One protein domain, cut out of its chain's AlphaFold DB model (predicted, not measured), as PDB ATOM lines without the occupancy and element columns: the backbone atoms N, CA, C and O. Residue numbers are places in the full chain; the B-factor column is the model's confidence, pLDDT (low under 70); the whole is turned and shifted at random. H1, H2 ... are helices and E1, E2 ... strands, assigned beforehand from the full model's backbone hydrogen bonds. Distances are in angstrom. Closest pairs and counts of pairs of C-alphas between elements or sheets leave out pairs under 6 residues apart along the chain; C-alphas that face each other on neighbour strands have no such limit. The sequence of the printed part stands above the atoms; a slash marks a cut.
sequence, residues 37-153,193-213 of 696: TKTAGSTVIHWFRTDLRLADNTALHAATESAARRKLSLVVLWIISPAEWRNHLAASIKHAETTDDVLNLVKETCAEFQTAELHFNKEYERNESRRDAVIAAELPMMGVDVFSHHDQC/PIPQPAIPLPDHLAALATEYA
ATOM      1  N   THR A  37     141.182 127.415 116.239       36.72
ATOM      2  CA  THR A  37     142.635 127.463 116.389       36.72
ATOM      3  C   THR A  37     142.997 126.942 117.772       36.72
ATOM      4  O   THR A  37     142.439 127.388 118.769       36.72
ATOM      5  N   LYS A  38     143.943 126.002 117.824       43.38
ATOM      6  CA  LYS A  38     144.481 125.367 119.034       43.38
ATOM      7  C   LYS A  38     145.262 126.385 119.885       43.38
ATOM      8  O   LYS A  38     146.489 126.350 119.935       43.38
ATOM      9  N   THR A  39     144.575 127.346 120.494       50.06
ATOM     10  CA  THR A  39     145.139 128.250 121.504       50.06
ATOM     11  C   THR A  39     145.486 127.446 122.753       50.06
ATOM     12  O   THR A  39     144.718 126.585 123.173       50.06
ATOM     13  N   ALA A  40     146.652 127.704 123.348       62.00
ATOM     14  CA  ALA A  40     147.026 127.096 124.619       62.00
ATOM     15  C   ALA A  40     146.045 127.575 125.703       62.00
ATOM     16  O   ALA A  40     146.038 128.760 126.032       62.00
ATOM     17  N   GLY A  41     145.192 126.678 126.203       75.75
ATOM     18  CA  GLY A  41     144.206 127.021 127.227       75.75
ATOM     19  C   GLY A  41     144.864 127.597 128.486       75.75
ATOM     20  O   GLY A  41     145.939 127.150 128.896       75.75
ATOM     21  N   SER A  42     144.229 128.604 129.081       86.19
ATOM     22  CA  SER A  42     144.720 129.369 130.233       86.19
ATOM     23  C   SER A  42     144.059 128.959 131.557       86.19
ATOM     24  O   SER A  42     144.521 129.367 132.628       86.19
ATOM     25  N   THR A  43     143.020 128.117 131.510       92.44
ATOM     26  CA  THR A  43     142.256 127.701 132.692       92.44
ATOM     27  C   THR A  43     142.059 126.190 132.797       92.44
ATOM     28  O   THR A  43     142.131 125.447 131.817       92.44
ATOM     29  N   VAL A  44     141.794 125.731 134.017       95.69
ATOM     30  CA  VAL A  44     141.238 124.409 134.316       95.69
ATOM     31  C   VAL A  44     139.833 124.625 134.865       95.69
ATOM     32  O   VAL A  44     139.665 125.395 135.810       95.69
ATOM     33  N   ILE A  45     138.829 123.951 134.306       94.88
ATOM     34  CA  ILE A  45     137.454 123.992 134.813       94.88
ATOM     35  C   ILE A  45     137.186 122.762 135.678       94.88
ATOM     36  O   ILE A  45     137.386 121.630 135.240       94.88
ATOM     37  N   HIS A  46     136.649 122.971 136.879       96.50
ATOM     38  CA  HIS A  46     135.902 121.947 137.601       96.50
ATOM     39  C   HIS A  46     134.397 122.171 137.432       96.50
ATOM     40  O   HIS A  46     133.866 123.209 137.825       96.50
ATOM     41  N   TRP A  47     133.703 121.184 136.870       95.31
ATOM     42  CA  TRP A  47     132.254 121.216 136.714       95.31
ATOM     43  C   TRP A  47     131.571 120.466 137.861       95.31
ATOM     44  O   TRP A  47     131.583 119.232 137.914       95.31
ATOM     45  N   PHE A  48     130.972 121.241 138.768       93.06
ATOM     46  CA  PHE A  48     130.072 120.767 139.809       93.06
ATOM     47  C   PHE A  48     128.760 120.257 139.212       93.06
ATOM     48  O   PHE A  48     128.203 120.822 138.268       93.06
ATOM     49  N   ARG A  49     128.236 119.210 139.835       89.88
ATOM     50  CA  ARG A  49     127.012 118.473 139.512       89.88
ATOM     51  C   ARG A  49     126.255 118.234 140.825       89.88
ATOM     52  O   ARG A  49     125.981 119.189 141.551       89.88
ATOM     53  N   THR A  50     125.941 116.987 141.180       89.94
ATOM     54  CA  THR A  50     125.367 116.614 142.488       89.94
ATOM     55  C   THR A  50     126.438 116.385 143.570       89.94
ATOM     56  O   THR A  50     126.343 115.452 144.369       89.94
ATOM     57  N   ASP A  51     127.508 117.172 143.556       94.56
ATOM     58  CA  ASP A  51     128.712 117.068 144.392       94.56
ATOM     59  C   ASP A  51     129.113 118.441 144.959       94.56
ATOM     60  O   ASP A  51     130.294 118.782 145.019       94.56
ATOM     61  N   LEU A  52     128.108 119.220 145.378       94.00
ATOM     62  CA  LEU A  52     128.182 120.632 145.782       94.00
ATOM     63  C   LEU A  52     128.925 120.872 147.109       94.00
ATOM     64  O   LEU A  52     128.383 121.456 148.044       94.00
ATOM     65  N   ARG A  53     130.168 120.415 147.210       95.38
ATOM     66  CA  ARG A  53     131.026 120.564 148.387       95.38
ATOM     67  C   ARG A  53     132.464 120.844 147.990       95.38
ATOM     68  O   ARG A  53     132.936 120.384 146.947       95.38
ATOM     69  N   LEU A  54     133.174 121.532 148.872       94.69
ATOM     70  CA  LEU A  54     134.599 121.797 148.712       94.69
ATOM     71  C   LEU A  54     135.451 120.716 149.378       94.69
ATOM     72  O   LEU A  54     136.481 120.317 148.832       94.69
ATOM     73  N   ALA A  55     135.042 120.231 150.554       93.56
ATOM     74  CA  ALA A  55     135.776 119.186 151.251       93.56
ATOM     75  C   ALA A  55     135.529 117.817 150.609       93.56
ATOM     76  O   ALA A  55     134.408 117.460 150.247       93.56
ATOM     77  N   ASP A  56     136.584 117.005 150.540       96.25
ATOM     78  CA  ASP A  56     136.526 115.637 150.029       96.25
ATOM     79  C   ASP A  56     135.908 115.502 148.627       96.25
ATOM     80  O   ASP A  56     135.230 114.517 148.356       96.25
ATOM     81  N   ASN A  57     136.086 116.488 147.743       97.25
ATOM     82  CA  ASN A  57     135.657 116.398 146.346       97.25
ATOM     83  C   ASN A  57     136.833 115.929 145.471       97.25
ATOM     84  O   ASN A  57     137.835 116.634 145.320       97.25
ATOM     85  N   THR A  58     136.718 114.724 144.904       96.31
ATOM     86  CA  THR A  58     137.806 114.082 144.149       96.31
ATOM     87  C   THR A  58     138.183 114.860 142.885       96.31
ATOM     88  O   THR A  58     139.363 115.172 142.703       96.31
ATOM     89  N   ALA A  59     137.209 115.209 142.038       97.19
ATOM     90  CA  ALA A  59     137.462 115.969 140.814       97.19
ATOM     91  C   ALA A  59     137.974 117.386 141.085       97.19
ATOM     92  O   ALA A  59     138.923 117.801 140.426       97.19
ATOM     93  N   LEU A  60     137.403 118.107 142.057       97.06
ATOM     94  CA  LEU A  60     137.847 119.460 142.409       97.06
ATOM     95  C   LEU A  60     139.294 119.456 142.911       97.06
ATOM     96  O   LEU A  60     140.091 120.317 142.539       97.06
ATOM     97  N   HIS A  61     139.656 118.472 143.736       96.25
ATOM     98  CA  HIS A  61     141.023 118.325 144.218       96.25
ATOM     99  C   HIS A  61     141.993 118.034 143.065       96.25
ATOM    100  O   HIS A  61     143.003 118.720 142.943       96.25
ATOM    101  N   ALA A  62     141.650 117.098 142.173       96.44
ATOM    102  CA  ALA A  62     142.461 116.790 140.993       96.44
ATOM    103  C   ALA A  62     142.596 117.994 140.040       96.44
ATOM    104  O   ALA A  62     143.679 118.245 139.515       96.44
ATOM    105  N   ALA A  63     141.517 118.759 139.846       96.50
ATOM    106  CA  ALA A  63     141.519 119.985 139.051       96.50
ATOM    107  C   ALA A  63     142.451 121.039 139.662       96.50
ATOM    108  O   ALA A  63     143.244 121.653 138.958       96.50
ATOM    109  N   THR A  64     142.401 121.205 140.985       95.69
ATOM    110  CA  THR A  64     143.260 122.148 141.716       95.69
ATOM    111  C   THR A  64     144.734 121.755 141.617       95.69
ATOM    112  O   THR A  64     145.577 122.607 141.338       95.69
ATOM    113  N   GLU A  65     145.057 120.473 141.807       94.69
ATOM    114  CA  GLU A  65     146.425 119.960 141.665       94.69
ATOM    115  C   GLU A  65     146.946 120.141 140.234       94.69
ATOM    116  O   GLU A  65     148.088 120.567 140.039       94.69
ATOM    117  N   SER A  66     146.112 119.872 139.225       94.69
ATOM    118  CA  SER A  66     146.506 120.051 137.827       94.69
ATOM    119  C   SER A  66     146.690 121.525 137.466       94.69
ATOM    120  O   SER A  66     147.715 121.878 136.877       94.69
ATOM    121  N   ALA A  67     145.778 122.400 137.905       94.19
ATOM    122  CA  ALA A  67     145.882 123.847 137.739       94.19
ATOM    123  C   ALA A  67     147.179 124.391 138.356       94.19
ATOM    124  O   ALA A  67     147.936 125.093 137.687       94.19
ATOM    125  N   ALA A  68     147.507 123.989 139.590       92.94
ATOM    126  CA  ALA A  68     148.751 124.379 140.252       92.94
ATOM    127  C   ALA A  68     149.995 123.871 139.501       92.94
ATOM    128  O   ALA A  68     150.926 124.637 139.248       92.94
ATOM    129  N   ARG A  69     149.999 122.597 139.087       93.69
ATOM    130  CA  ARG A  69     151.105 121.977 138.337       93.69
ATOM    131  C   ARG A  69     151.340 122.647 136.982       93.69
ATOM    132  O   ARG A  69     152.491 122.843 136.594       93.69
ATOM    133  N   ARG A  70     150.269 122.994 136.263       92.69
ATOM    134  CA  ARG A  70     150.323 123.653 134.947       92.69
ATOM    135  C   ARG A  70     150.421 125.180 135.037       92.69
ATOM    136  O   ARG A  70     150.601 125.818 134.006       92.69
ATOM    137  N   LYS A  71     150.349 125.750 136.248       92.94
ATOM    138  CA  LYS A  71     150.300 127.199 136.512       92.94
ATOM    139  C   LYS A  71     149.139 127.894 135.784       92.94
ATOM    140  O   LYS A  71     149.307 128.983 135.247       92.94
ATOM    141  N   LEU A  72     147.978 127.243 135.765       93.12
ATOM    142  CA  LEU A  72     146.733 127.744 135.182       93.12
ATOM    143  C   LEU A  72     145.759 128.168 136.286       93.12
ATOM    144  O   LEU A  72     145.855 127.702 137.424       93.12
ATOM    145  N   SER A  73     144.802 129.026 135.947       93.19
ATOM    146  CA  SER A  73     143.749 129.445 136.878       93.19
ATOM    147  C   SER A  73     142.649 128.384 136.967       93.19
ATOM    148  O   SER A  73     142.269 127.790 135.958       93.19
ATOM    149  N   LEU A  74     142.118 128.147 138.169       93.44
ATOM    150  CA  LEU A  74     140.996 127.230 138.386       93.44
ATOM    151  C   LEU A  74     139.669 127.991 138.319       93.44
ATOM    152  O   LEU A  74     139.463 128.939 139.075       93.44
ATOM    153  N   VAL A  75     138.757 127.529 137.471       91.06
ATOM    154  CA  VAL A  75     137.376 128.014 137.373       91.06
ATOM    155  C   VAL A  75     136.440 126.905 137.835       91.06
ATOM    156  O   VAL A  75     136.651 125.736 137.520       91.06
ATOM    157  N   VAL A  76     135.400 127.259 138.582       90.62
ATOM    158  CA  VAL A  76     134.339 126.316 138.949       90.62
ATOM    159  C   VAL A  76     133.054 126.680 138.227       90.62
ATOM    160  O   VAL A  76     132.711 127.853 138.110       90.62
ATOM    161  N   LEU A  77     132.352 125.662 137.749       88.19
ATOM    162  CA  LEU A  77     131.128 125.797 136.976       88.19
ATOM    163  C   LEU A  77     130.036 124.944 137.606       88.19
ATOM    164  O   LEU A  77     130.287 123.802 137.977       88.19
ATOM    165  N   TRP A  78     128.816 125.464 137.666       87.56
ATOM    166  CA  TRP A  78     127.621 124.673 137.934       87.56
ATOM    167  C   TRP A  78     126.542 125.075 136.934       87.56
ATOM    168  O   TRP A  78     126.287 126.261 136.739       87.56
ATOM    169  N   ILE A  79     125.936 124.087 136.280       81.75
ATOM    170  CA  ILE A  79     124.952 124.304 135.219       81.75
ATOM    171  C   ILE A  79     123.596 123.803 135.697       81.75
ATOM    172  O   ILE A  79     123.476 122.673 136.170       81.75
ATOM    173  N   ILE A  80     122.564 124.625 135.505       75.44
ATOM    174  CA  ILE A  80     121.170 124.201 135.616       75.44
ATOM    175  C   ILE A  80     120.564 124.162 134.217       75.44
ATOM    176  O   ILE A  80     120.420 125.201 133.575       75.44
ATOM    177  N   SER A  81     120.114 122.982 133.788       75.06
ATOM    178  CA  SER A  81     119.222 122.837 132.637       75.06
ATOM    179  C   SER A  81     117.826 122.423 133.106       75.06
ATOM    180  O   SER A  81     117.635 121.295 133.572       75.06
ATOM    181  N   PRO A  82     116.807 123.295 132.965       71.69
ATOM    182  CA  PRO A  82     115.427 122.941 133.288       71.69
ATOM    183  C   PRO A  82     114.923 121.732 132.490       71.69
ATOM    184  O   PRO A  82     114.080 120.987 132.984       71.69
ATOM    185  N   ALA A  83     115.412 121.539 131.260       68.69
ATOM    186  CA  ALA A  83     115.061 120.389 130.432       68.69
ATOM    187  C   ALA A  83     115.608 119.088 131.033       68.69
ATOM    188  O   ALA A  83     114.856 118.133 131.210       68.69
ATOM    189  N   GLU A  84     116.880 119.082 131.436       70.56
ATOM    190  CA  GLU A  84     117.509 117.936 132.098       70.56
ATOM    191  C   GLU A  84     116.807 117.595 133.420       70.56
ATOM    192  O   GLU A  84     116.412 116.450 133.634       70.56
ATOM    193  N   TRP A  85     116.523 118.591 134.264       70.75
ATOM    194  CA  TRP A  85     115.778 118.382 135.511       70.75
ATOM    195  C   TRP A  85     114.358 117.844 135.293       70.75
ATOM    196  O   TRP A  85     113.898 117.008 136.069       70.75
ATOM    197  N   ARG A  86     113.654 118.247 134.226       69.38
ATOM    198  CA  ARG A  86     112.343 117.655 133.894       69.38
ATOM    199  C   ARG A  86     112.469 116.188 133.486       69.38
ATOM    200  O   ARG A  86     111.607 115.392 133.854       69.38
ATOM    201  N   ASN A  87     113.540 115.822 132.782       62.97
ATOM    202  CA  ASN A  87     113.815 114.429 132.416       62.97
ATOM    203  C   ASN A  87     114.129 113.564 133.642       62.97
ATOM    204  O   ASN A  87     113.760 112.391 133.671       62.97
ATOM    205  N   HIS A  88     114.760 114.138 134.670       61.75
ATOM    206  CA  HIS A  88     114.915 113.468 135.959       61.75
ATOM    207  C   HIS A  88     113.555 113.218 136.631       61.75
ATOM    208  O   HIS A  88     113.291 112.098 137.064       61.75
ATOM    209  N   LEU A  89     112.667 114.222 136.653       52.28
ATOM    210  CA  LEU A  89     111.361 114.146 137.323       52.28
ATOM    211  C   LEU A  89     110.341 113.218 136.638       52.28
ATOM    212  O   LEU A  89     109.577 112.536 137.320       52.28
ATOM    213  N   ALA A  90     110.321 113.150 135.306       46.06
ATOM    214  CA  ALA A  90     109.343 112.355 134.569       46.06
ATOM    215  C   ALA A  90     109.892 110.963 134.209       46.06
ATOM    216  O   ALA A  90     110.582 110.808 133.202       46.06
ATOM    217  N   ALA A  91     109.522 109.890 134.929       39.97
ATOM    218  CA  ALA A  91     109.951 108.540 134.516       39.97
ATOM    219  C   ALA A  91     109.417 108.092 133.142       39.97
ATOM    220  O   ALA A  91     109.905 107.106 132.586       39.97
ATOM    221  N   SER A  92     108.439 108.794 132.568       35.44
ATOM    222  CA  SER A  92     107.965 108.598 131.194       35.44
ATOM    223  C   SER A  92     108.894 109.199 130.127       35.44
ATOM    224  O   SER A  92     108.814 108.774 128.979       35.44
ATOM    225  N   ILE A  93     109.815 110.104 130.483       36.38
ATOM    226  CA  ILE A  93     110.783 110.725 129.563       36.38
ATOM    227  C   ILE A  93     112.201 110.270 129.936       36.38
ATOM    228  O   ILE A  93     113.080 111.052 130.274       36.38
ATOM    229  N   LYS A  94     112.451 108.958 129.864       40.94
ATOM    230  CA  LYS A  94     113.825 108.401 129.895       40.94
ATOM    231  C   LYS A  94     114.394 108.157 128.487       40.94
ATOM    232  O   LYS A  94     115.365 107.427 128.308       40.94
ATOM    233  N   HIS A  95     113.775 108.808 127.504       36.44
ATOM    234  CA  HIS A  95     114.257 109.039 126.148       36.44
ATOM    235  C   HIS A  95     114.122 110.539 125.877       36.44
ATOM    236  O   HIS A  95     113.158 110.971 125.257       36.44
ATOM    237  N   ALA A  96     115.025 111.349 126.419       37.34
ATOM    238  CA  ALA A  96     115.112 112.738 125.999       37.34
ATOM    239  C   ALA A  96     116.156 112.841 124.892       37.34
ATOM    240  O   ALA A  96     117.319 112.502 125.102       37.34
ATOM    241  N   GLU A  97     115.721 113.302 123.724       39.75
ATOM    242  CA  GLU A  97     116.578 113.704 122.602       39.75
ATOM    243  C   GLU A  97     117.283 115.051 122.871       39.75
ATOM    244  O   GLU A  97     118.092 115.489 122.071       39.75
ATOM    245  N   THR A  98     117.017 115.711 124.007       50.56
ATOM    246  CA  THR A  98     117.477 117.076 124.311       50.56
ATOM    247  C   THR A  98     118.515 117.119 125.440       50.56
ATOM    248  O   THR A  98     118.320 117.801 126.448       50.56
ATOM    249  N   THR A  99     119.612 116.368 125.313       56.34
ATOM    250  CA  THR A  99     120.843 116.599 126.106       56.34
ATOM    251  C   THR A  99     121.752 117.665 125.484       56.34
ATOM    252  O   THR A  99     122.724 118.089 126.112       56.34
ATOM    253  N   ASP A 100     121.425 118.110 124.271       64.75
ATOM    254  CA  ASP A 100     122.261 119.001 123.465       64.75
ATOM    255  C   ASP A 100     122.449 120.378 124.108       64.75
ATOM    256  O   ASP A 100     123.531 120.947 124.008       64.75
ATOM    257  N   ASP A 101     121.456 120.884 124.847       71.81
ATOM    258  CA  ASP A 101     121.540 122.200 125.493       71.81
ATOM    259  C   ASP A 101     122.665 122.263 126.540       71.81
ATOM    260  O   ASP A 101     123.434 123.220 126.576       71.81
ATOM    261  N   VAL A 102     122.801 121.224 127.377       79.56
ATOM    262  CA  VAL A 102     123.862 121.160 128.403       79.56
ATOM    263  C   VAL A 102     125.217 120.956 127.745       79.56
ATOM    264  O   VAL A 102     126.195 121.591 128.130       79.56
ATOM    265  N   LEU A 103     125.273 120.085 126.738       83.31
ATOM    266  CA  LEU A 103     126.490 119.814 125.985       83.31
ATOM    267  C   LEU A 103     127.023 121.084 125.308       83.31
ATOM    268  O   LEU A 103     128.210 121.386 125.425       83.31
ATOM    269  N   ASN A 104     126.151 121.832 124.631       84.25
ATOM    270  CA  ASN A 104     126.507 123.082 123.968       84.25
ATOM    271  C   ASN A 104     126.943 124.134 124.985       84.25
ATOM    272  O   ASN A 104     128.008 124.717 124.810       84.25
ATOM    273  N   LEU A 105     126.217 124.285 126.095       84.00
ATOM    274  CA  LEU A 105     126.590 125.230 127.145       84.00
ATOM    275  C   LEU A 105     127.959 124.908 127.764       84.00
ATOM    276  O   LEU A 105     128.757 125.816 127.989       84.00
ATOM    277  N   VAL A 106     128.273 123.628 128.004       88.31
ATOM    278  CA  VAL A 106     129.604 123.214 128.484       88.31
ATOM    279  C   VAL A 106     130.682 123.567 127.457       88.31
ATOM    280  O   VAL A 106     131.706 124.131 127.831       88.31
ATOM    281  N   LYS A 107     130.463 123.277 126.168       89.25
ATOM    282  CA  LYS A 107     131.423 123.603 125.098       89.25
ATOM    283  C   LYS A 107     131.654 125.106 124.959       89.25
ATOM    284  O   LYS A 107     132.803 125.529 124.852       89.25
ATOM    285  N   GLU A 108     130.580 125.891 124.968       86.94
ATOM    286  CA  GLU A 108     130.617 127.354 124.910       86.94
ATOM    287  C   GLU A 108     131.378 127.911 126.111       86.94
ATOM    288  O   GLU A 108     132.351 128.640 125.931       86.94
ATOM    289  N   THR A 109     131.044 127.457 127.322       87.19
ATOM    290  CA  THR A 109     131.752 127.853 128.548       87.19
ATOM    291  C   THR A 109     133.236 127.487 128.468       87.19
ATOM    292  O   THR A 109     134.100 128.303 128.782       87.19
ATOM    293  N   CYS A 110     133.571 126.279 128.004       90.88
ATOM    294  CA  CYS A 110     134.964 125.873 127.851       90.88
ATOM    295  C   CYS A 110     135.731 126.783 126.877       90.88
ATOM    296  O   CYS A 110     136.891 127.109 127.142       90.88
ATOM    297  N   ALA A 111     135.095 127.209 125.783       90.00
ATOM    298  CA  ALA A 111     135.683 128.126 124.814       90.00
ATOM    299  C   ALA A 111     135.843 129.548 125.383       90.00
ATOM    300  O   ALA A 111     136.932 130.117 125.284       90.00
ATOM    301  N   GLU A 112     134.805 130.098 126.024       89.00
ATOM    302  CA  GLU A 112     134.817 131.441 126.626       89.00
ATOM    303  C   GLU A 112     135.892 131.583 127.709       89.00
ATOM    304  O   GLU A 112     136.622 132.574 127.744       89.00
ATOM    305  N   PHE A 113     136.050 130.558 128.553       88.62
ATOM    306  CA  PHE A 113     137.065 130.529 129.608       88.62
ATOM    307  C   PHE A 113     138.437 130.030 129.140       88.62
ATOM    308  O   PHE A 113     139.329 129.872 129.971       88.62
ATOM    309  N   GLN A 114     138.636 129.793 127.836       91.38
ATOM    310  CA  GLN A 114     139.908 129.324 127.269       91.38
ATOM    311  C   GLN A 114     140.439 128.073 127.989       91.38
ATOM    312  O   GLN A 114     141.575 128.023 128.463       91.38
ATOM    313  N   THR A 115     139.585 127.067 128.126       92.94
ATOM    314  CA  THR A 115     139.841 125.909 128.988       92.94
ATOM    315  C   THR A 115     140.883 124.979 128.383       92.94
ATOM    316  O   THR A 115     140.792 124.614 127.218       92.94
ATOM    317  N   ALA A 116     141.866 124.568 129.182       95.00
ATOM    318  CA  ALA A 116     142.814 123.513 128.833       95.00
ATOM    319  C   ALA A 116     142.333 122.135 129.302       95.00
ATOM    320  O   ALA A 116     142.500 121.151 128.588       95.00
ATOM    321  N   GLU A 117     141.750 122.061 130.503       96.31
ATOM    322  CA  GLU A 117     141.286 120.811 131.109       96.31
ATOM    323  C   GLU A 117     139.901 120.987 131.743       96.31
ATOM    324  O   GLU A 117     139.658 121.967 132.449       96.31
ATOM    325  N   LEU A 118     139.012 120.013 131.543       97.06
ATOM    326  CA  LEU A 118     137.714 119.904 132.205       97.06
ATOM    327  C   LEU A 118     137.710 118.702 133.155       97.06
ATOM    328  O   LEU A 118     137.885 117.559 132.733       97.06
ATOM    329  N   HIS A 119     137.442 118.950 134.435       98.06
ATOM    330  CA  HIS A 119     137.354 117.941 135.486       98.06
ATOM    331  C   HIS A 119     135.943 117.853 136.066       98.06
ATOM    332  O   HIS A 119     135.387 118.855 136.515       98.06
ATOM    333  N   PHE A 120     135.392 116.648 136.180       97.69
ATOM    334  CA  PHE A 120     134.100 116.435 136.841       97.69
ATOM    335  C   PHE A 120     134.019 115.089 137.561       97.69
ATOM    336  O   PHE A 120     134.719 114.129 137.223       97.69
ATOM    337  N   ASN A 121     133.137 115.002 138.556       97.38
ATOM    338  CA  ASN A 121     132.775 113.730 139.172       97.38
ATOM    339  C   ASN A 121     131.672 113.047 138.353       97.38
ATOM    340  O   ASN A 121     130.735 113.698 137.904       97.38
ATOM    341  N   LYS A 122     131.789 111.734 138.148       95.56
ATOM    342  CA  LYS A 122     130.840 110.931 137.367       95.56
ATOM    343  C   LYS A 122     129.478 110.845 138.065       95.56
ATOM    344  O   LYS A 122     129.414 110.525 139.253       95.56
ATOM    345  N   GLU A 123     128.412 111.010 137.289       92.50
ATOM    346  CA  GLU A 123     127.059 110.533 137.603       92.50
ATOM    347  C   GLU A 123     126.824 109.215 136.862       92.50
ATOM    348  O   GLU A 123     127.310 109.005 135.747       92.50
ATOM    349  N   TYR A 124     126.133 108.286 137.511       92.19
ATOM    350  CA  TYR A 124     126.083 106.886 137.079       92.19
ATOM    351  C   TYR A 124     124.824 106.536 136.294       92.19
ATOM    352  O   TYR A 124     124.740 105.483 135.659       92.19
ATOM    353  N   GLU A 125     123.827 107.400 136.372       90.06
ATOM    354  CA  GLU A 125     122.543 107.267 135.728       90.06
ATOM    355  C   GLU A 125     122.689 107.315 134.185       90.06
ATOM    356  O   GLU A 125     123.721 107.694 133.616       90.06
ATOM    357  N   ARG A 126     121.697 106.774 133.461       88.50
ATOM    358  CA  ARG A 126     121.853 106.443 132.030       88.50
ATOM    359  C   ARG A 126     121.998 107.676 131.136       88.50
ATOM    360  O   ARG A 126     122.689 107.586 130.121       88.50
ATOM    361  N   ASN A 127     121.320 108.772 131.451       86.00
ATOM    362  CA  ASN A 127     121.330 109.966 130.605       86.00
ATOM    363  C   ASN A 127     122.635 110.747 130.801       86.00
ATOM    364  O   ASN A 127     123.254 111.198 129.846       86.00
ATOM    365  N   GLU A 128     123.100 110.786 132.037       88.50
ATOM    366  CA  GLU A 128     124.250 111.500 132.555       88.50
ATOM    367  C   GLU A 128     125.527 110.796 132.102       88.50
ATOM    368  O   GLU A 128     126.417 111.426 131.545       88.50
ATOM    369  N   SER A 129     125.575 109.463 132.208       89.94
ATOM    370  CA  SER A 129     126.680 108.670 131.651       89.94
ATOM    371  C   SER A 129     126.789 108.786 130.126       89.94
ATOM    372  O   SER A 129     127.896 108.760 129.590       89.94
ATOM    373  N   ARG A 130     125.665 108.941 129.408       89.50
ATOM    374  CA  ARG A 130     125.666 109.212 127.961       89.50
ATOM    375  C   ARG A 130     126.173 110.617 127.651       89.50
ATOM    376  O   ARG A 130     127.058 110.749 126.815       89.50
ATOM    377  N   ARG A 131     125.652 111.635 128.340       89.75
ATOM    378  CA  ARG A 131     126.097 113.031 128.223       89.75
ATOM    379  C   ARG A 131     127.601 113.143 128.469       89.75
ATOM    380  O   ARG A 131     128.316 113.717 127.655       89.75
ATOM    381  N   ASP A 132     128.093 112.525 129.538       92.44
ATOM    382  CA  ASP A 132     129.514 112.512 129.887       92.44
ATOM    383  C   ASP A 132     130.375 111.822 128.821       92.44
ATOM    384  O   ASP A 132     131.477 112.284 128.535       92.44
ATOM    385  N   ALA A 133     129.883 110.734 128.217       92.00
ATOM    386  CA  ALA A 133     130.588 110.049 127.136       92.00
ATOM    387  C   ALA A 133     130.704 110.921 125.876       92.00
ATOM    388  O   ALA A 133     131.746 110.905 125.227       92.00
ATOM    389  N   VAL A 134     129.666 111.705 125.556       92.25
ATOM    390  CA  VAL A 134     129.704 112.665 124.443       92.25
ATOM    391  C   VAL A 134     130.685 113.802 124.743       92.25
ATOM    392  O   VAL A 134     131.554 114.084 123.923       92.25
ATOM    393  N   ILE A 135     130.637 114.384 125.948       91.56
ATOM    394  CA  ILE A 135     131.591 115.419 126.393       91.56
ATOM    395  C   ILE A 135     133.037 114.916 126.289       91.56
ATOM    396  O   ILE A 135     133.894 115.609 125.742       91.56
ATOM    397  N   ALA A 136     133.307 113.702 126.776       93.50
ATOM    398  CA  ALA A 136     134.639 113.102 126.746       93.50
ATOM    399  C   ALA A 136     135.139 112.778 125.327       93.50
ATOM    400  O   ALA A 136     136.347 112.667 125.131       93.50
ATOM    401  N   ALA A 137     134.240 112.624 124.352       92.25
ATOM    402  CA  ALA A 137     134.600 112.390 122.957       92.25
ATOM    403  C   ALA A 137     134.832 113.698 122.180       92.25
ATOM    404  O   ALA A 137     135.762 113.776 121.381       92.25
ATOM    405  N   GLU A 138     134.009 114.724 122.409       92.31
ATOM    406  CA  GLU A 138     133.971 115.919 121.557       92.31
ATOM    407  C   GLU A 138     134.883 117.059 122.031       92.31
ATOM    408  O   GLU A 138     135.524 117.710 121.207       92.31
ATOM    409  N   LEU A 139     135.005 117.298 123.342       91.94
ATOM    410  CA  LEU A 139     135.859 118.374 123.867       91.94
ATOM    411  C   LEU A 139     137.358 118.214 123.541       91.94
ATOM    412  O   LEU A 139     137.991 119.223 123.213       91.94
ATOM    413  N   PRO A 140     137.941 116.996 123.520       93.12
ATOM    414  CA  PRO A 140     139.323 116.821 123.074       93.12
ATOM    415  C   PRO A 140     139.556 117.257 121.624       93.12
ATOM    416  O   PRO A 140     140.637 117.750 121.296       93.12
ATOM    417  N   MET A 141     138.542 117.151 120.753       90.50
ATOM    418  CA  MET A 141     138.623 117.656 119.374       90.50
ATOM    419  C   MET A 141     138.708 119.190 119.325       90.50
ATOM    420  O   MET A 141     139.256 119.741 118.373       90.50
ATOM    421  N   MET A 142     138.220 119.869 120.366       87.94
ATOM    422  CA  MET A 142     138.326 121.319 120.568       87.94
ATOM    423  C   MET A 142     139.602 121.725 121.328       87.94
ATOM    424  O   MET A 142     139.801 122.906 121.602       87.94
ATOM    425  N   GLY A 143     140.480 120.771 121.665       90.44
ATOM    426  CA  GLY A 143     141.721 121.023 122.402       90.44
ATOM    427  C   GLY A 143     141.572 121.082 123.925       90.44
ATOM    428  O   GLY A 143     142.491 121.568 124.582       90.44
ATOM    429  N   VAL A 144     140.455 120.592 124.477       95.12
ATOM    430  CA  VAL A 144     140.197 120.529 125.924       95.12
ATOM    431  C   VAL A 144     140.341 119.088 126.419       95.12
ATOM    432  O   VAL A 144     139.573 118.212 126.020       95.12
ATOM    433  N   ASP A 145     141.292 118.832 127.318       96.00
ATOM    434  CA  ASP A 145     141.465 117.512 127.934       96.00
ATOM    435  C   ASP A 145     140.351 117.249 128.961       96.00
ATOM    436  O   ASP A 145     140.055 118.100 129.800       96.00
ATOM    437  N   VAL A 146     139.727 116.067 128.937       97.19
ATOM    438  CA  VAL A 146     138.596 115.739 129.825       97.19
ATOM    439  C   VAL A 146     138.975 114.663 130.838       97.19
ATOM    440  O   VAL A 146     139.372 113.556 130.471       97.19
ATOM    441  N   PHE A 147     138.769 114.952 132.125       97.94
ATOM    442  CA  PHE A 147     139.060 114.052 133.240       97.94
ATOM    443  C   PHE A 147     137.814 113.798 134.097       97.94
ATOM    444  O   PHE A 147     137.278 114.696 134.747       97.94
ATOM    445  N   SER A 148     137.380 112.539 134.154       96.75
ATOM    446  CA  SER A 148     136.228 112.115 134.956       96.75
ATOM    447  C   SER A 148     136.651 111.278 136.167       96.75
ATOM    448  O   SER A 148     137.498 110.392 136.058       96.75
ATOM    449  N   HIS A 149     136.034 111.527 137.327       97.06
ATOM    450  CA  HIS A 149     136.446 110.950 138.617       97.06
ATOM    451  C   HIS A 149     135.295 110.228 139.328       97.06
ATOM    452  O   HIS A 149     134.132 110.595 139.186       97.06
ATOM    453  N   HIS A 150     135.602 109.186 140.105       96.06
ATOM    454  CA  HIS A 150     134.612 108.499 140.943       96.06
ATOM    455  C   HIS A 150     134.563 109.124 142.337       96.06
ATOM    456  O   HIS A 150     135.583 109.172 143.021       96.06
ATOM    457  N   ASP A 151     133.374 109.547 142.767       95.25
ATOM    458  CA  ASP A 151     133.241 110.311 144.015       95.25
ATOM    459  C   ASP A 151     131.901 110.102 144.740       95.25
ATOM    460  O   ASP A 151     131.848 110.083 145.969       95.25
ATOM    461  N   GLN A 152     130.818 109.839 143.999       92.69
ATOM    462  CA  GLN A 152     129.495 109.633 144.593       92.69
ATOM    463  C   GLN A 152     129.386 108.382 145.484       92.69
ATOM    464  O   GLN A 152     128.502 108.347 146.340       92.69
ATOM    465  N   CYS A 153     130.238 107.370 145.292       95.75
ATOM    466  CA  CYS A 153     130.293 106.149 146.109       95.75
ATOM    467  C   CYS A 153     131.576 106.126 146.942       95.75
ATOM    468  O   CYS A 153     132.588 106.699 146.537       95.75
ATOM    469  N   PRO A 193     141.384 117.288 151.823       90.19
ATOM    470  CA  PRO A 193     141.220 118.633 152.366       90.19
ATOM    471  C   PRO A 193     140.545 119.565 151.354       90.19
ATOM    472  O   PRO A 193     140.538 119.290 150.152       90.19
ATOM    473  N   ILE A 194     140.021 120.687 151.851       91.12
ATOM    474  CA  ILE A 194     139.496 121.767 151.009       91.12
ATOM    475  C   ILE A 194     140.644 122.298 150.131       91.12
ATOM    476  O   ILE A 194     141.682 122.688 150.677       91.12
ATOM    477  N   PRO A 195     140.490 122.300 148.798       88.56
ATOM    478  CA  PRO A 195     141.522 122.791 147.898       88.56
ATOM    479  C   PRO A 195     141.708 124.306 148.022       88.56
ATOM    480  O   PRO A 195     140.755 125.044 148.267       88.56
ATOM    481  N   GLN A 196     142.942 124.769 147.814       85.19
ATOM    482  CA  GLN A 196     143.282 126.190 147.744       85.19
ATOM    483  C   GLN A 196     143.813 126.501 146.338       85.19
ATOM    484  O   GLN A 196     144.841 125.937 145.954       85.19
ATOM    485  N   PRO A 197     143.134 127.351 145.547       80.12
ATOM    486  CA  PRO A 197     143.617 127.718 144.223       80.12
ATOM    487  C   PRO A 197     144.893 128.560 144.342       80.12
ATOM    488  O   PRO A 197     144.946 129.518 145.108       80.12
ATOM    489  N   ALA A 198     145.924 128.193 143.580       80.50
ATOM    490  CA  ALA A 198     147.238 128.835 143.656       80.50
ATOM    491  C   ALA A 198     147.378 130.065 142.743       80.50
ATOM    492  O   ALA A 198     148.170 130.957 143.034       80.50
ATOM    493  N   ILE A 199     146.635 130.100 141.631       87.44
ATOM    494  CA  ILE A 199     146.756 131.119 140.583       87.44
ATOM    495  C   ILE A 199     145.420 131.868 140.459       87.44
ATOM    496  O   ILE A 199     144.390 131.215 140.263       87.44
ATOM    497  N   PRO A 200     145.401 133.211 140.572       86.94
ATOM    498  CA  PRO A 200     144.182 133.997 140.401       86.94
ATOM    499  C   PRO A 200     143.692 133.953 138.949       86.94
ATOM    500  O   PRO A 200     144.468 133.709 138.025       86.94
ATOM    501  N   LEU A 201     142.398 134.193 138.735       86.25
ATOM    502  CA  LEU A 201     141.859 134.370 137.386       86.25
ATOM    503  C   LEU A 201     142.380 135.680 136.767       86.25
ATOM    504  O   LEU A 201     142.430 136.687 137.472       86.25
ATOM    505  N   PRO A 202     142.700 135.707 135.460       87.12
ATOM    506  CA  PRO A 202     142.909 136.955 134.730       87.12
ATOM    507  C   PRO A 202     141.673 137.864 134.798       87.12
ATOM    508  O   PRO A 202     140.549 137.371 134.712       87.12
ATOM    509  N   ASP A 203     141.873 139.184 134.858       87.88
ATOM    510  CA  ASP A 203     140.802 140.171 135.095       87.88
ATOM    511  C   ASP A 203     139.597 140.031 134.150       87.88
ATOM    512  O   ASP A 203     138.449 140.088 134.585       87.88
ATOM    513  N   HIS A 204     139.841 139.798 132.855       84.62
ATOM    514  CA  HIS A 204     138.770 139.638 131.867       84.62
ATOM    515  C   HIS A 204     137.917 138.378 132.107       84.62
ATOM    516  O   HIS A 204     136.700 138.426 131.944       84.62
ATOM    517  N   LEU A 205     138.527 137.273 132.552       85.62
ATOM    518  CA  LEU A 205     137.804 136.048 132.915       85.62
ATOM    519  C   LEU A 205     137.121 136.182 134.279       85.62
ATOM    520  O   LEU A 205     136.054 135.612 134.489       85.62
ATOM    521  N   ALA A 206     137.702 136.949 135.205       85.25
ATOM    522  CA  ALA A 206     137.073 137.251 136.487       85.25
ATOM    523  C   ALA A 206     135.798 138.099 136.309       85.25
ATOM    524  O   ALA A 206     134.785 137.848 136.969       85.25
ATOM    525  N   ALA A 207     135.818 139.062 135.381       84.38
ATOM    526  CA  ALA A 207     134.636 139.832 135.000       84.38
ATOM    527  C   ALA A 207     133.541 138.929 134.408       84.38
ATOM    528  O   ALA A 207     132.395 139.001 134.848       84.38
ATOM    529  N   LEU A 208     133.910 138.019 133.498       80.56
ATOM    530  CA  LEU A 208     132.988 137.035 132.919       80.56
ATOM    531  C   LEU A 208     132.380 136.111 133.990       80.56
ATOM    532  O   LEU A 208     131.170 135.921 134.041       80.56
ATOM    533  N   ALA A 209     133.194 135.583 134.909       79.75
ATOM    534  CA  ALA A 209     132.705 134.752 136.011       79.75
ATOM    535  C   ALA A 209     131.700 135.495 136.911       79.75
ATOM    536  O   ALA A 209     130.763 134.892 137.432       79.75
ATOM    537  N   THR A 210     131.870 136.810 137.077       80.75
ATOM    538  CA  THR A 210     130.954 137.650 137.860       80.75
ATOM    539  C   THR A 210     129.598 137.815 137.169       80.75
ATOM    540  O   THR A 210     128.572 137.825 137.847       80.75
ATOM    541  N   GLU A 211     129.568 137.884 135.836       76.56
ATOM    542  CA  GLU A 211     128.325 137.918 135.052       76.56
ATOM    543  C   GLU A 211     127.487 136.648 135.271       76.56
ATOM    544  O   GLU A 211     126.272 136.723 135.466       76.56
ATOM    545  N   TYR A 212     128.152 135.495 135.358       73.88
ATOM    546  CA  TYR A 212     127.517 134.199 135.607       73.88
ATOM    547  C   TYR A 212     127.233 133.894 137.090       73.88
ATOM    548  O   TYR A 212     126.613 132.877 137.400       73.88
ATOM    549  N   ALA A 213     127.639 134.753 138.032       72.25
ATOM    550  CA  ALA A 213     127.540 134.466 139.470       72.25
ATOM    551  C   ALA A 213     126.105 134.531 140.036       72.25
ATOM    552  O   ALA A 213     125.858 134.103 141.168       72.25
TER     553      ALA A 213
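Overview. This is residues 37 to 153 and 193 to 213 of the 696 residues of the protein "Photolyase/cryptochrome alpha/beta domain-containing protein" of Synchytrium endobioticum (UniProt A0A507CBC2). Look for a four-stranded parallel sheet in the middle of three layers, helices on both faces: H1 covers one face, and H3 and H4 lie side by side over the other. H5 lies beside the edge strand E2, while H2 and residues 90 to 99 lie beyond the strands' last residues, at one end of the longest axis. The printed part has 138 residues, with five named helices and four named strands in the order E1 H1 E2 H2 H3 E3 H4 E4 H5; the sheet's order is E2 E1 E3 E4. The class is mixed, helices and strands; the whole is compact, with a radius of gyration of the C-alphas of 15.0 A and spans of 46 by 36 by 27 A.

Along the chain. Find C-alpha 43 at (142.256, 127.701, 132.692), where E1 begins, residues 43 to 48. H1 is residues 58 to 70, 18.2 A long; E2 is residues 73 to 78, 16.9 A; H2 is residues 82 to 89; H3 is residues 100 to 112, 18.0 A. E3 is residues 115 to 121, 17.4 A. H4, residues 126 to 142, starts at (121.853, 106.443, 132.030) and runs 25.0 A. E4 is residues 145 to 149, and H5, residues 203 to 211, ends at (128.325, 137.918, 135.052).

Arrangement. In the sheet, only just strongly twisted with C-alphas up to 4.3 A off its best plane, find N 46 and O 75 at 2.8 A between E1 and E2, N 45 and O 117 at 2.8 A between E1 and E3, and N 147 and O 118 at 2.8 A between E3 and E4. E1, H1, E2 and E3, H4, E4 are strand-helix-strand units, parallel neighbour strands with a helix between; E2, H2 H3, E3 is a split one, with E1 between its strands; the crossovers are right-handed. H1 runs along the strands over E1 and E3, its height over the sheet 7.7 A; C-alphas 59 and 120 are its closest to E3, 5.2 A. On the opposite face, H3 is over E1 and H4 over E4. H3 touches H4 with residues 103 to 107 alone, closest at C-alphas 103 and 135, 6.7 A, at a shallow tilt of 34.7 degrees, only just short of steep, the same way. H5 only grazes the sheet, with residues 205 to 209; H2 is not on it. Every O i to N i+4 pair is within hydrogen-bond range in H1, H2, H3 and H5, and 10 of 13 in H4.

Size, cuts and confidence. The C-alphas farthest apart are those of Lys 71 and Ser 92, 46.5 A. Residues 154 to 192 are not printed, and C-alphas 153 and 193 are 17.7 A apart across the cut. Of the links that are printed whole, none is long. The model's pLDDT is under 70 at residues 37 to 40, 83 and 86 to 100.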